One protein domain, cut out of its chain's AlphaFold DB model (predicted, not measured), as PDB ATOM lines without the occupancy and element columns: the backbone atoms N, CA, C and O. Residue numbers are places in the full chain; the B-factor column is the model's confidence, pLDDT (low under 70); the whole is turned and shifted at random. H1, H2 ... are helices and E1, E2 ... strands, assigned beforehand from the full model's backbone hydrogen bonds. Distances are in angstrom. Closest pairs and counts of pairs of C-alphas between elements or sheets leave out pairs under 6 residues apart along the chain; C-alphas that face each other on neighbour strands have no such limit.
ATOM      1  N   ASN A 185     -31.046  14.810 -56.120       86.69
ATOM      2  CA  ASN A 185     -29.904  14.128 -56.703       86.69
ATOM      3  C   ASN A 185     -29.306  13.227 -55.624       86.69
ATOM      4  O   ASN A 185     -29.041  13.688 -54.511       86.69
ATOM      5  N   VAL A 186     -29.096  11.952 -55.937       85.75
ATOM      6  CA  VAL A 186     -28.425  11.031 -55.014       85.75
ATOM      7  C   VAL A 186     -26.931  11.321 -55.067       85.75
ATOM      8  O   VAL A 186     -26.296  11.130 -56.100       85.75
ATOM      9  N   ALA A 187     -26.377  11.807 -53.959       80.25
ATOM     10  CA  ALA A 187     -24.948  12.081 -53.850       80.25
ATOM     11  C   ALA A 187     -24.163  10.784 -53.614       80.25
ATOM     12  O   ALA A 187     -23.112  10.572 -54.211       80.25
ATOM     13  N   ARG A 188     -24.682   9.917 -52.737       73.75
ATOM     14  CA  ARG A 188     -24.174   8.559 -52.508       73.75
ATOM     15  C   ARG A 188     -25.216   7.698 -51.796       73.75
ATOM     16  O   ARG A 188     -26.036   8.210 -51.033       73.75
ATOM     17  N   VAL A 189     -25.116   6.390 -51.993       76.44
ATOM     18  CA  VAL A 189     -25.784   5.391 -51.149       76.44
ATOM     19  C   VAL A 189     -24.949   5.235 -49.877       76.44
ATOM     20  O   VAL A 189     -23.728   5.117 -49.971       76.44
ATOM     21  N   ILE A 190     -25.579   5.344 -48.705       69.50
ATOM     22  CA  ILE A 190     -24.902   5.149 -47.415       69.50
ATOM     23  C   ILE A 190     -25.026   3.672 -47.043       69.50
ATOM     24  O   ILE A 190     -24.018   2.977 -47.045       69.50
ATOM     25  N   ASP A 191     -26.268   3.221 -46.852       69.94
ATOM     26  CA  ASP A 191     -26.645   1.843 -46.522       69.94
ATOM     27  C   ASP A 191     -27.761   1.410 -47.502       69.94
ATOM     28  O   ASP A 191     -28.293   2.238 -48.253       69.94
ATOM     29  N   GLY A 192     -28.159   0.134 -47.512       65.69
ATOM     30  CA  GLY A 192     -29.156  -0.380 -48.469       65.69
ATOM     31  C   GLY A 192     -30.551   0.267 -48.377       65.69
ATOM     32  O   GLY A 192     -31.306   0.252 -49.348       65.69
ATOM     33  N   ASP A 193     -30.883   0.889 -47.245       78.62
ATOM     34  CA  ASP A 193     -32.128   1.619 -46.998       78.62
ATOM     35  C   ASP A 193     -31.905   3.124 -46.772       78.62
ATOM     36  O   ASP A 193     -32.826   3.836 -46.372       78.62
ATOM     37  N   THR A 194     -30.687   3.627 -46.998       80.88
ATOM     38  CA  THR A 194     -30.284   4.956 -46.540       80.88
ATOM     39  C   THR A 194     -29.466   5.702 -47.591       80.88
ATOM     40  O   THR A 194     -28.388   5.272 -48.004       80.88
ATOM     41  N   LEU A 195     -29.932   6.890 -47.979       80.00
ATOM     42  CA  LEU A 195     -29.334   7.707 -49.036       80.00
ATOM     43  C   LEU A 195     -28.841   9.058 -48.508       80.00
ATOM     44  O   LEU A 195     -29.530   9.734 -47.744       80.00
ATOM     45  N   ALA A 196     -27.671   9.489 -48.979       82.88
ATOM     46  CA  ALA A 196     -27.271  10.892 -48.930       82.88
ATOM     47  C   ALA A 196     -27.740  11.573 -50.217       82.88
ATOM     48  O   ALA A 196     -27.337  11.182 -51.316       82.88
ATOM     49  N   VAL A 197     -28.568  12.604 -50.088       87.81
ATOM     50  CA  VAL A 197     -29.164  13.303 -51.227       87.81
ATOM     51  C   VAL A 197     -28.962  14.807 -51.128       87.81
ATOM     52  O   VAL A 197     -28.779  15.362 -50.045       87.81
ATOM     53  N   THR A 198     -29.074  15.461 -52.273       90.25
ATOM     54  CA  THR A 198     -29.179  16.912 -52.379       90.25
ATOM     55  C   THR A 198     -30.516  17.258 -53.021       90.25
ATOM     56  O   THR A 198     -30.772  16.874 -54.162       90.25
ATOM     57  N   LEU A 199     -31.372  17.973 -52.295       87.62
ATOM     58  CA  LEU A 199     -32.668  18.447 -52.764       87.62
ATOM     59  C   LEU A 199     -32.527  19.849 -53.352       87.62
ATOM     60  O   LEU A 199     -31.778  20.670 -52.828       87.62
ATOM     61  N   THR A 200     -33.275  20.135 -54.414       84.62
ATOM     62  CA  THR A 200     -33.386  21.503 -54.942       84.62
ATOM     63  C   THR A 200     -34.617  22.174 -54.346       84.62
ATOM     64  O   THR A 200     -35.733  21.670 -54.473       84.62
ATOM     65  N   THR A 201     -34.414  23.300 -53.674       82.69
ATOM     66  CA  THR A 201     -35.493  24.145 -53.142       82.69
ATOM     67  C   THR A 201     -36.109  25.009 -54.254       82.69
ATOM     68  O   THR A 201     -35.467  25.226 -55.287       82.69
ATOM     69  N   PRO A 202     -37.330  25.552 -54.073       76.88
ATOM     70  CA  PRO A 202     -37.969  26.409 -55.077       76.88
ATOM     71  C   PRO A 202     -37.121  27.595 -55.535       76.88
ATOM     72  O   PRO A 202     -37.165  27.963 -56.701       76.88
ATOM     73  N   ASN A 203     -36.339  28.186 -54.633       76.00
ATOM     74  CA  ASN A 203     -35.484  29.335 -54.917       76.00
ATOM     75  C   ASN A 203     -34.108  28.959 -55.493       76.00
ATOM     76  O   ASN A 203     -33.288  29.849 -55.699       76.00
ATOM     77  N   GLY A 204     -33.865  27.675 -55.771       78.69
ATOM     78  CA  GLY A 204     -32.634  27.182 -56.387       78.69
ATOM     79  C   GLY A 204     -31.516  26.828 -55.406       78.69
ATOM     80  O   GLY A 204     -30.473  26.349 -55.848       78.69
ATOM     81  N   ASP A 205     -31.721  27.000 -54.098       83.69
ATOM     82  CA  ASP A 205     -30.758  26.545 -53.094       83.69
ATOM     83  C   ASP A 205     -30.742  25.016 -53.026       83.69
ATOM     84  O   ASP A 205     -31.760  24.343 -53.237       83.69
ATOM     85  N   LEU A 206     -29.580  24.472 -52.680       85.88
ATOM     86  CA  LEU A 206     -29.367  23.045 -52.504       85.88
ATOM     87  C   LEU A 206     -29.398  22.689 -51.018       85.88
ATOM     88  O   LEU A 206     -28.627  23.228 -50.227       85.88
ATOM     89  N   LEU A 207     -30.262  21.746 -50.647       85.75
ATOM     90  CA  LEU A 207     -30.350  21.199 -49.296       85.75
ATOM     91  C   LEU A 207     -29.757  19.790 -49.278       85.75
ATOM     92  O   LEU A 207     -30.320  18.879 -49.879       85.75
ATOM     93  N   ALA A 208     -28.642  19.595 -48.580       88.19
ATOM     94  CA  ALA A 208     -28.092  18.263 -48.350       88.19
ATOM     95  C   ALA A 208     -28.842  17.573 -47.202       88.19
ATOM     96  O   ALA A 208     -28.987  18.145 -46.122       88.19
ATOM     97  N   GLN A 209     -29.295  16.340 -47.420       83.38
ATOM     98  CA  GLN A 209     -30.060  15.585 -46.432       83.38
ATOM     99  C   GLN A 209     -29.724  14.094 -46.485       83.38
ATOM    100  O   GLN A 209     -29.437  13.529 -47.538       83.38
ATOM    101  N   LYS A 210     -29.801  13.445 -45.325       83.75
ATOM    102  CA  LYS A 210     -29.828  11.986 -45.203       83.75
ATOM    103  C   LYS A 210     -31.283  11.516 -45.143       83.75
ATOM    104  O   LYS A 210     -32.026  12.020 -44.295       83.75
ATOM    105  N   LEU A 211     -31.676  10.608 -46.038       84.25
ATOM    106  CA  LEU A 211     -33.029  10.051 -46.142       84.25
ATOM    107  C   LEU A 211     -33.014   8.538 -45.940       84.25
ATOM    108  O   LEU A 211     -32.152   7.853 -46.486       84.25
ATOM    109  N   HIS A 212     -34.011   8.036 -45.217       84.88
ATOM    110  CA  HIS A 212     -34.248   6.608 -45.032       84.88
ATOM    111  C   HIS A 212     -35.435   6.158 -45.872       84.88
ATOM    112  O   HIS A 212     -36.434   6.871 -45.972       84.88
ATOM    113  N   LEU A 213     -35.351   4.974 -46.463       83.12
ATOM    114  CA  LEU A 213     -36.423   4.419 -47.273       83.12
ATOM    115  C   LEU A 213     -37.581   3.987 -46.371       83.12
ATOM    116  O   LEU A 213     -37.448   3.186 -45.448       83.12
ATOM    117  N   ARG A 214     -38.755   4.565 -46.618       86.75
ATOM    118  CA  ARG A 214     -39.958   4.304 -45.833       86.75
ATOM    119  C   ARG A 214     -40.373   2.841 -45.951       86.75
ATOM    120  O   ARG A 214     -40.540   2.329 -47.056       86.75
ATOM    121  N   GLY A 215     -40.666   2.233 -44.801       77.62
ATOM    122  CA  GLY A 215     -41.338   0.935 -44.704       77.62
ATOM    123  C   GLY A 215     -40.468  -0.264 -45.064       77.62
ATOM    124  O   GLY A 215     -41.012  -1.359 -45.207       77.62
ATOM    125  N   ILE A 216     -39.155  -0.064 -45.215       74.75
ATOM    126  CA  ILE A 216     -38.199  -1.123 -45.521       74.75
ATOM    127  C   ILE A 216     -36.960  -1.002 -44.631       74.75
ATOM    128  O   ILE A 216     -36.635   0.089 -44.169       74.75
ATOM    129  N   ALA A 217     -36.278  -2.119 -44.414       72.00
ATOM    130  CA  ALA A 217     -34.969  -2.184 -43.783       72.00
ATOM    131  C   ALA A 217     -34.103  -3.192 -44.544       72.00
ATOM    132  O   ALA A 217     -34.547  -4.309 -44.828       72.00
ATOM    133  N   THR A 218     -32.881  -2.801 -44.888       60.12
ATOM    134  CA  THR A 218     -31.882  -3.710 -45.464       60.12
ATOM    135  C   THR A 218     -31.038  -4.325 -44.358       60.12
ATOM    136  O   THR A 218     -30.808  -3.674 -43.341       60.12
ATOM    137  N   ALA A 219     -30.590  -5.568 -44.547       54.50
ATOM    138  CA  ALA A 219     -29.850  -6.352 -43.559       54.50
ATOM    139  C   ALA A 219     -28.432  -5.799 -43.299       54.50
ATOM    140  O   ALA A 219     -27.429  -6.412 -43.651       54.50
ATOM    141  N   GLU A 220     -28.336  -4.637 -42.662       45.59
ATOM    142  CA  GLU A 220     -27.169  -4.284 -41.867       45.59
ATOM    143  C   GLU A 220     -27.453  -4.640 -40.411       45.59
ATOM    144  O   GLU A 220     -28.473  -4.247 -39.853       45.59
ATOM    145  N   LEU A 221     -26.539  -5.389 -39.793       47.00
ATOM    146  CA  LEU A 221     -26.564  -5.710 -38.369       47.00
ATOM    147  C   LEU A 221     -26.160  -4.470 -37.554       47.00
ATOM    148  O   LEU A 221     -24.968  -4.216 -37.357       47.00
ATOM    149  N   PRO A 222     -27.130  -3.744 -36.979       46.84
ATOM    150  CA  PRO A 222     -26.984  -3.422 -35.571       46.84
ATOM    151  C   PRO A 222     -28.258  -3.731 -34.773       46.84
ATOM    152  O   PRO A 222     -29.378  -3.702 -35.261       46.84
ATOM    153  N   THR A 223     -28.062  -4.027 -33.489       52.94
ATOM    154  CA  THR A 223     -29.099  -4.363 -32.499       52.94
ATOM    155  C   THR A 223     -30.381  -3.527 -32.627       52.94
ATOM    156  O   THR A 223     -30.307  -2.319 -32.827       52.94
ATOM    157  N   GLU A 224     -31.551  -4.119 -32.371       53.53
ATOM    158  CA  GLU A 224     -32.870  -3.451 -32.280       53.53
ATOM    159  C   GLU A 224     -32.863  -2.115 -31.499       53.53
ATOM    160  O   GLU A 224     -33.601  -1.180 -31.814       53.53
ATOM    161  N   ALA A 225     -31.987  -1.985 -30.495       47.69
ATOM    162  CA  ALA A 225     -31.764  -0.747 -29.745       47.69
ATOM    163  C   ALA A 225     -31.076   0.363 -30.567       47.69
ATOM    164  O   ALA A 225     -31.424   1.533 -30.429       47.69
ATOM    165  N   VAL A 226     -30.140   0.008 -31.452       47.97
ATOM    166  CA  VAL A 226     -29.498   0.920 -32.407       47.97
ATOM    167  C   VAL A 226     -30.484   1.309 -33.493       47.97
ATOM    168  O   VAL A 226     -30.558   2.488 -33.788       47.97
ATOM    169  N   HIS A 227     -31.313   0.403 -34.021       52.47
ATOM    170  CA  HIS A 227     -32.377   0.802 -34.951       52.47
ATOM    171  C   HIS A 227     -33.425   1.702 -34.296       52.47
ATOM    172  O   HIS A 227     -33.862   2.655 -34.933       52.47
ATOM    173  N   ARG A 228     -33.808   1.462 -33.033       48.34
ATOM    174  CA  ARG A 228     -34.717   2.356 -32.296       48.34
ATOM    175  C   ARG A 228     -34.089   3.715 -32.008       48.34
ATOM    176  O   ARG A 228     -34.750   4.717 -32.239       48.34
ATOM    177  N   ALA A 229     -32.828   3.773 -31.579       46.97
ATOM    178  CA  ALA A 229     -32.121   5.036 -31.359       46.97
ATOM    179  C   ALA A 229     -31.834   5.778 -32.680       46.97
ATOM    180  O   ALA A 229     -32.048   6.982 -32.768       46.97
ATOM    181  N   LYS A 230     -31.429   5.057 -33.731       47.25
ATOM    182  CA  LYS A 230     -31.158   5.570 -35.081       47.25
ATOM    183  C   LYS A 230     -32.459   6.060 -35.734       47.25
ATOM    184  O   LYS A 230     -32.483   7.204 -36.148       47.25
ATOM    185  N   ARG A 231     -33.586   5.330 -35.672       49.94
ATOM    186  CA  ARG A 231     -34.927   5.821 -36.098       49.94
ATOM    187  C   ARG A 231     -35.456   6.979 -35.253       49.94
ATOM    188  O   ARG A 231     -36.164   7.837 -35.769       49.94
ATOM    189  N   PHE A 232     -35.144   7.011 -33.958       42.66
ATOM    190  CA  PHE A 232     -35.526   8.120 -33.080       42.66
ATOM    191  C   PHE A 232     -34.777   9.420 -33.437       42.66
ATOM    192  O   PHE A 232     -35.303  10.514 -33.227       42.66
ATOM    193  N   VAL A 233     -33.574   9.314 -34.016       41.50
ATOM    194  CA  VAL A 233     -32.715  10.456 -34.374       41.50
ATOM    195  C   VAL A 233     -32.775  10.801 -35.876       41.50
ATOM    196  O   VAL A 233     -32.770  11.979 -36.233       41.50
ATOM    197  N   GLU A 234     -32.892   9.813 -36.763       51.91
ATOM    198  CA  GLU A 234     -32.899   9.950 -38.225       51.91
ATOM    199  C   GLU A 234     -34.336  10.124 -38.731       51.91
ATOM    200  O   GLU A 234     -35.095   9.192 -38.978       51.91
ATOM    201  N   ARG A 235     -34.727  11.396 -38.791       59.75
ATOM    202  CA  ARG A 235     -36.115  11.860 -38.702       59.75
ATOM    203  C   ARG A 235     -36.941  11.754 -39.996       59.75
ATOM    204  O   ARG A 235     -38.138  12.033 -39.953       59.75
ATOM    205  N   TYR A 236     -36.335  11.397 -41.134       70.62
ATOM    206  CA  TYR A 236     -36.968  11.537 -42.455       70.62
ATOM    207  C   TYR A 236     -37.033  10.221 -43.233       70.62
ATOM    208  O   TYR A 236     -36.046   9.766 -43.812       70.62
ATOM    209  N   LEU A 237     -38.239   9.651 -43.265       81.50
ATOM    210  CA  LEU A 237     -38.607   8.513 -44.102       81.50
ATOM    211  C   LEU A 237     -39.137   9.011 -45.451       81.50
ATOM    212  O   LEU A 237     -39.986   9.904 -45.479       81.50
ATOM    213  N   ALA A 238     -38.677   8.417 -46.550       85.25
ATOM    214  CA  ALA A 238     -39.016   8.831 -47.906       85.25
ATOM    215  C   ALA A 238     -39.387   7.648 -48.810       85.25
ATOM    216  O   ALA A 238     -38.839   6.548 -48.699       85.25
ATOM    217  N   ASP A 239     -40.298   7.913 -49.741       88.50
ATOM    218  CA  ASP A 239     -40.481   7.094 -50.936       88.50
ATOM    219  C   ASP A 239     -39.603   7.661 -52.040       88.50
ATOM    220  O   ASP A 239     -39.639   8.866 -52.299       88.50
ATOM    221  N   ILE A 240     -38.818   6.801 -52.685       87.94
ATOM    222  CA  ILE A 240     -37.958   7.211 -53.792       87.94
ATOM    223  C   ILE A 240     -38.541   6.687 -55.096       87.94
ATOM    224  O   ILE A 240     -38.819   5.494 -55.243       87.94
ATOM    225  N   PHE A 241     -38.703   7.608 -56.042       89.56
ATOM    226  CA  PHE A 241     -39.141   7.318 -57.397       89.56
ATOM    227  C   PHE A 241     -38.024   7.633 -58.382       89.56
ATOM    228  O   PHE A 241     -37.345   8.652 -58.242       89.56
ATOM    229  N   TYR A 242     -37.833   6.767 -59.373       87.25
ATOM    230  CA  TYR A 242     -36.830   6.963 -60.415       87.25
ATOM    231  C   TYR A 242     -37.319   6.434 -61.763       87.25
ATOM    232  O   TYR A 242     -38.132   5.515 -61.831       87.25
ATOM    233  N   LEU A 243     -36.809   7.000 -62.852       86.12
ATOM    234  CA  LEU A 243     -37.071   6.508 -64.198       86.12
ATOM    235  C   LEU A 243     -35.783   6.640 -65.025       86.12
ATOM    236  O   LEU A 243     -35.320   7.760 -65.242       86.12
ATOM    237  N   PRO A 244     -35.144   5.528 -65.434       82.00
ATOM    238  CA  PRO A 244     -33.893   5.589 -66.187       82.00
ATOM    239  C   PRO A 244     -34.047   6.369 -67.497       82.00
ATOM    240  O   PRO A 244     -34.951   6.092 -68.277       82.00
ATOM    241  N   GLY A 245     -33.144   7.320 -67.742       80.69
ATOM    242  CA  GLY A 245     -33.149   8.155 -68.949       80.69
ATOM    243  C   GLY A 245     -34.084   9.367 -68.893       80.69
ATOM    244  O   GLY A 245     -33.986  10.222 -69.767       80.69
ATOM    245  N   GLU A 246     -34.923   9.483 -67.861       88.12
ATOM    246  CA  GLU A 246     -35.782  10.648 -67.658       88.12
ATOM    247  C   GLU A 246     -35.133  11.638 -66.685       88.12
ATOM    248  O   GLU A 246     -34.600  11.265 -65.637       88.12
ATOM    249  N   SER A 247     -35.181  12.919 -67.038       82.94
ATOM    250  CA  SER A 247     -34.627  14.019 -66.241       82.94
ATOM    251  C   SER A 247     -35.694  14.991 -65.735       82.94
ATOM    252  O   SER A 247     -35.415  15.790 -64.832       82.94
ATOM    253  N   ASP A 248     -36.905  14.912 -66.292       85.44
ATOM    254  CA  ASP A 248     -38.071  15.659 -65.857       85.44
ATOM    255  C   ASP A 248     -38.634  15.062 -64.562       85.44
ATOM    256  O   ASP A 248     -39.125  13.932 -64.503       85.44
ATOM    257  N   ALA A 249     -38.560  15.848 -63.491       85.69
ATOM    258  CA  ALA A 249     -38.974  15.409 -62.171       85.69
ATOM    259  C   ALA A 249     -40.495  15.208 -62.059       85.69
ATOM    260  O   ALA A 249     -40.914  14.378 -61.251       85.69
ATOM    261  N   ASP A 250     -41.313  15.922 -62.840       85.56
ATOM    262  CA  ASP A 250     -42.770  15.752 -62.830       85.56
ATOM    263  C   ASP A 250     -43.153  14.384 -63.418       85.56
ATOM    264  O   ASP A 250     -43.976  13.668 -62.839       85.56
ATOM    265  N   ILE A 251     -42.475  13.962 -64.495       86.50
ATOM    266  CA  ILE A 251     -42.640  12.623 -65.084       86.50
ATOM    267  C   ILE A 251     -42.181  11.548 -64.093       86.50
ATOM    268  O   ILE A 251     -42.916  10.596 -63.826       86.50
ATOM    269  N   VAL A 252     -41.008  11.711 -63.467       85.38
ATOM    270  CA  VAL A 252     -40.524  10.749 -62.459       85.38
ATOM    271  C   VAL A 252     -41.472  10.653 -61.255       85.38
ATOM    272  O   VAL A 252     -41.729   9.554 -60.759       85.38
ATOM    273  N   ALA A 253     -42.035  11.767 -60.785       85.06
ATOM    274  CA  ALA A 253     -42.972  11.766 -59.663       85.06
ATOM    275  C   ALA A 253     -44.285  11.031 -59.995       85.06
ATOM    276  O   ALA A 253     -44.813  10.296 -59.150       85.06
ATOM    277  N   GLY A 254     -44.797  11.189 -61.220       84.50
ATOM    278  CA  GLY A 254     -46.032  10.550 -61.680       84.50
ATOM    279  C   GLY A 254     -45.862   9.079 -62.064       84.50
ATOM    280  O   GLY A 254     -46.600   8.220 -61.581       84.50
ATOM    281  N   GLU A 255     -44.864   8.787 -62.895       87.06
ATOM    282  CA  GLU A 255     -44.712   7.513 -63.611       87.06
ATOM    283  C   GLU A 255     -43.472   6.718 -63.186       87.06
ATOM    284  O   GLU A 255     -43.331   5.544 -63.529       87.06
ATOM    285  N   GLY A 256     -42.575   7.324 -62.403       87.38
ATOM    286  CA  GLY A 256     -41.335   6.687 -61.977       87.38
ATOM    287  C   GLY A 256     -41.560   5.421 -61.154       87.38
ATOM    288  O   GLY A 256     -42.542   5.284 -60.414       87.38
ATOM    289  N   ARG A 257     -40.613   4.494 -61.262       88.62
ATOM    290  CA  ARG A 257     -40.577   3.230 -60.525       88.62
ATOM    291  C   ARG A 257     -40.340   3.480 -59.046       88.62
ATOM    292  O   ARG A 257     -39.621   4.406 -58.679       88.62
ATOM    293  N   PHE A 258     -40.983   2.679 -58.203       90.38
ATOM    294  CA  PHE A 258     -40.934   2.829 -56.755       90.38
ATOM    295  C   PHE A 258     -39.805   1.982 -56.165       90.38
ATOM    296  O   PHE A 258     -39.991   0.788 -55.922       90.38
ATOM    297  N   LEU A 259     -38.671   2.625 -55.876       85.12
ATOM    298  CA  LEU A 259     -37.452   1.954 -55.423       85.12
ATOM    299  C   LEU A 259     -37.691   1.107 -54.171       85.12
ATOM    300  O   LEU A 259     -37.260  -0.039 -54.113       85.12
ATOM    301  N   ASN A 260     -38.405   1.640 -53.172       86.25
ATOM    302  CA  ASN A 260     -38.616   0.906 -51.924       86.25
ATOM    303  C   ASN A 260     -39.411  -0.389 -52.168       86.25
ATOM    304  O   ASN A 260     -39.168  -1.401 -51.518       86.25
ATOM    305  N   GLY A 261     -40.370  -0.354 -53.099       83.31
ATOM    306  CA  GLY A 261     -41.161  -1.519 -53.485       83.31
ATOM    307  C   GLY A 261     -40.351  -2.545 -54.273       83.31
ATOM    308  O   GLY A 261     -40.506  -3.735 -54.022       83.31
ATOM    309  N   GLU A 262     -39.469  -2.093 -55.166       81.62
ATOM    310  CA  GLU A 262     -38.562  -2.969 -55.917       81.62
ATOM    311  C   GLU A 262     -37.567  -3.676 -54.986       81.62
ATOM    312  O   GLU A 262     -37.394  -4.887 -55.073       81.62
ATOM    313  N   LEU A 263     -36.999  -2.967 -54.003       75.19
ATOM    314  CA  LEU A 263     -36.127  -3.589 -52.998       75.19
ATOM    315  C   LEU A 263     -36.847  -4.685 -52.194       75.19
ATOM    316  O   LEU A 263     -36.236  -5.692 -51.847       75.19
ATOM    317  N   LEU A 264     -38.147  -4.517 -51.923       77.00
ATOM    318  CA  LEU A 264     -38.964  -5.551 -51.281       77.00
ATOM    319  C   LEU A 264     -39.275  -6.729 -52.214       77.00
ATOM    320  O   LEU A 264     -39.297  -7.867 -51.751       77.00
ATOM    321  N   SER A 265     -39.569  -6.481 -53.495       75.31
ATOM    322  CA  SER A 265     -39.907  -7.553 -54.443       75.31
ATOM    323  C   SER A 265     -38.701  -8.405 -54.821       75.31
ATOM    324  O   SER A 265     -38.856  -9.604 -55.020       75.31
ATOM    325  N   GLU A 266     -37.516  -7.798 -54.873       73.56
ATOM    326  CA  GLU A 266     -36.244  -8.475 -55.146       73.56
ATOM    327  C   GLU A 266     -35.649  -9.153 -53.895       73.56
ATOM    328  O   GLU A 266     -34.571  -9.738 -53.957       73.56
ATOM    329  N   GLY A 267     -36.317  -9.066 -52.735       71.31
ATOM    330  CA  GLY A 267     -35.836  -9.661 -51.482       71.31
ATOM    331  C   GLY A 267     -34.605  -8.972 -50.882       71.31
ATOM    332  O   GLY A 267     -33.994  -9.498 -49.957       71.31
ATOM    333  N   LEU A 268     -34.247  -7.784 -51.377       68.50
ATOM    334  CA  LEU A 268     -33.091  -7.003 -50.922       68.50
ATOM    335  C   LEU A 268     -33.372  -6.227 -49.628       68.50
ATOM    336  O   LEU A 268     -32.445  -5.748 -48.975       68.50
ATOM    337  N   ALA A 269     -34.646  -6.095 -49.250       68.75
ATOM    338  CA  ALA A 269     -35.086  -5.464 -48.014       68.75
ATOM    339  C   ALA A 269     -36.261  -6.221 -47.379       68.75
ATOM    340  O   ALA A 269     -37.016  -6.923 -48.054       68.75
ATOM    341  N   ARG A 270     -36.459  -6.029 -46.071       73.94
ATOM    342  CA  ARG A 270     -37.602  -6.555 -45.309       73.94
ATOM    343  C   ARG A 270     -38.533  -5.421 -44.894       73.94
ATOM    344  O   ARG A 270     -38.099  -4.288 -44.710       73.94
ATOM    345  N   ARG A 271     -39.825  -5.718 -44.742       76.38
ATOM    346  CA  ARG A 271     -40.832  -4.743 -44.295       76.38
ATOM    347  C   ARG A 271     -40.703  -4.488 -42.786       76.38
ATOM    348  O   ARG A 271     -40.551  -5.441 -42.028       76.38
ATOM    349  N   VAL A 272     -40.807  -3.221 -42.377       70.00
ATOM    350  CA  VAL A 272     -40.756  -2.744 -40.974       70.00
ATOM    351  C   VAL A 272     -42.023  -2.012 -40.558       70.00
ATOM    352  O   VAL A 272     -42.753  -1.521 -41.453       70.00
TER     353      VAL A 272
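This is residues 185 to 272 of the 272 residues of the protein "DUF1016_N domain-containing protein" of Gemmatimonadetes bacterium (UniProt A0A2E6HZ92). A strongly twisted three-stranded sheet, E1 E2 E3, has three short helices set round it separately on loops, and no helix touches another. H1 lies off one end of the model and H2 toward the other, neither of them on the sheet, while H3 only grazes it; between H1 and H2 the long link passes E3, to which residues 237 to 238 are tied by a short pairing. The printed part has 88 residues with three named strands followed by three named helices, in the order E1 E2 E3 H1 H2 H3. The sheet's order is E1 - E2 - E3, all antiparallel, and the class is mixed, helices and strands. The whole is only just compact, close to loose, with a radius of gyration of the C-alphas of 14.0 A and spans of 39 by 30 by 18 A.

Strand E1, residues 185 to 191, begins at C-alpha 185 at (-29.904, 14.128, -56.703) and is 16.3 A long. E2, residues 194 to 200, is 18.8 A long. E3, residues 206 to 213, is 20.6 A long and bends by 54 degrees at residue 210. H1, residues 224 to 233, is 14.1 A long and begins at C-alpha 224 at (-32.870, -3.451, -32.280). H2, residues 249 to 255, and H3, residues 259 to 265, are each 9.9 A long; H3 ends at C-alpha 265 at (-39.907, -7.553, -54.443).

E1, E2 and E3 form a meander, each strand the antiparallel neighbour of the one before. The hairpin of E1 and E2 has directions at 165 degrees, with N 187 and O 196 2.9 A apart, within hydrogen-bond range. The hairpin of E2 and E3 has directions at 147 degrees, with N 197 and O 209 at 2.8 A, also within range. E1 and E3 are edge strands. H3 only grazes the sheet, with its residues 259 to 263; the closest C-alphas of E3 and H3 are those of Leu 213 and Asn 260, 6.2 A apart. H1 and H2 are not on the sheet. H1 and H2 are apart, as are H2 and H3, and H1 and H3. Residues 241 to 242 pair with 257 to 258, and residues 216 to 217 with 270 to 271, both antiparallel, while residues 212 to 213 of E3 pair with 237 to 238, parallel. In H1, H2 and H3 every O i to N i+4 pair is within hydrogen-bond range.

The two C-alphas farthest apart, those of Asn 203 and Thr 223, are 41.0 A apart. The printed part has no cut and ends at residue 272, the chain's last. The link from H1 to H2, residues 234 to 248, is long; E3 to H1 is short but not tight, and the others are tight. The mean pLDDT of the printed part is 74.9, with residues 190 to 192, 218 to 235 and 268 to 269 under 70; H1 has a mean of 48.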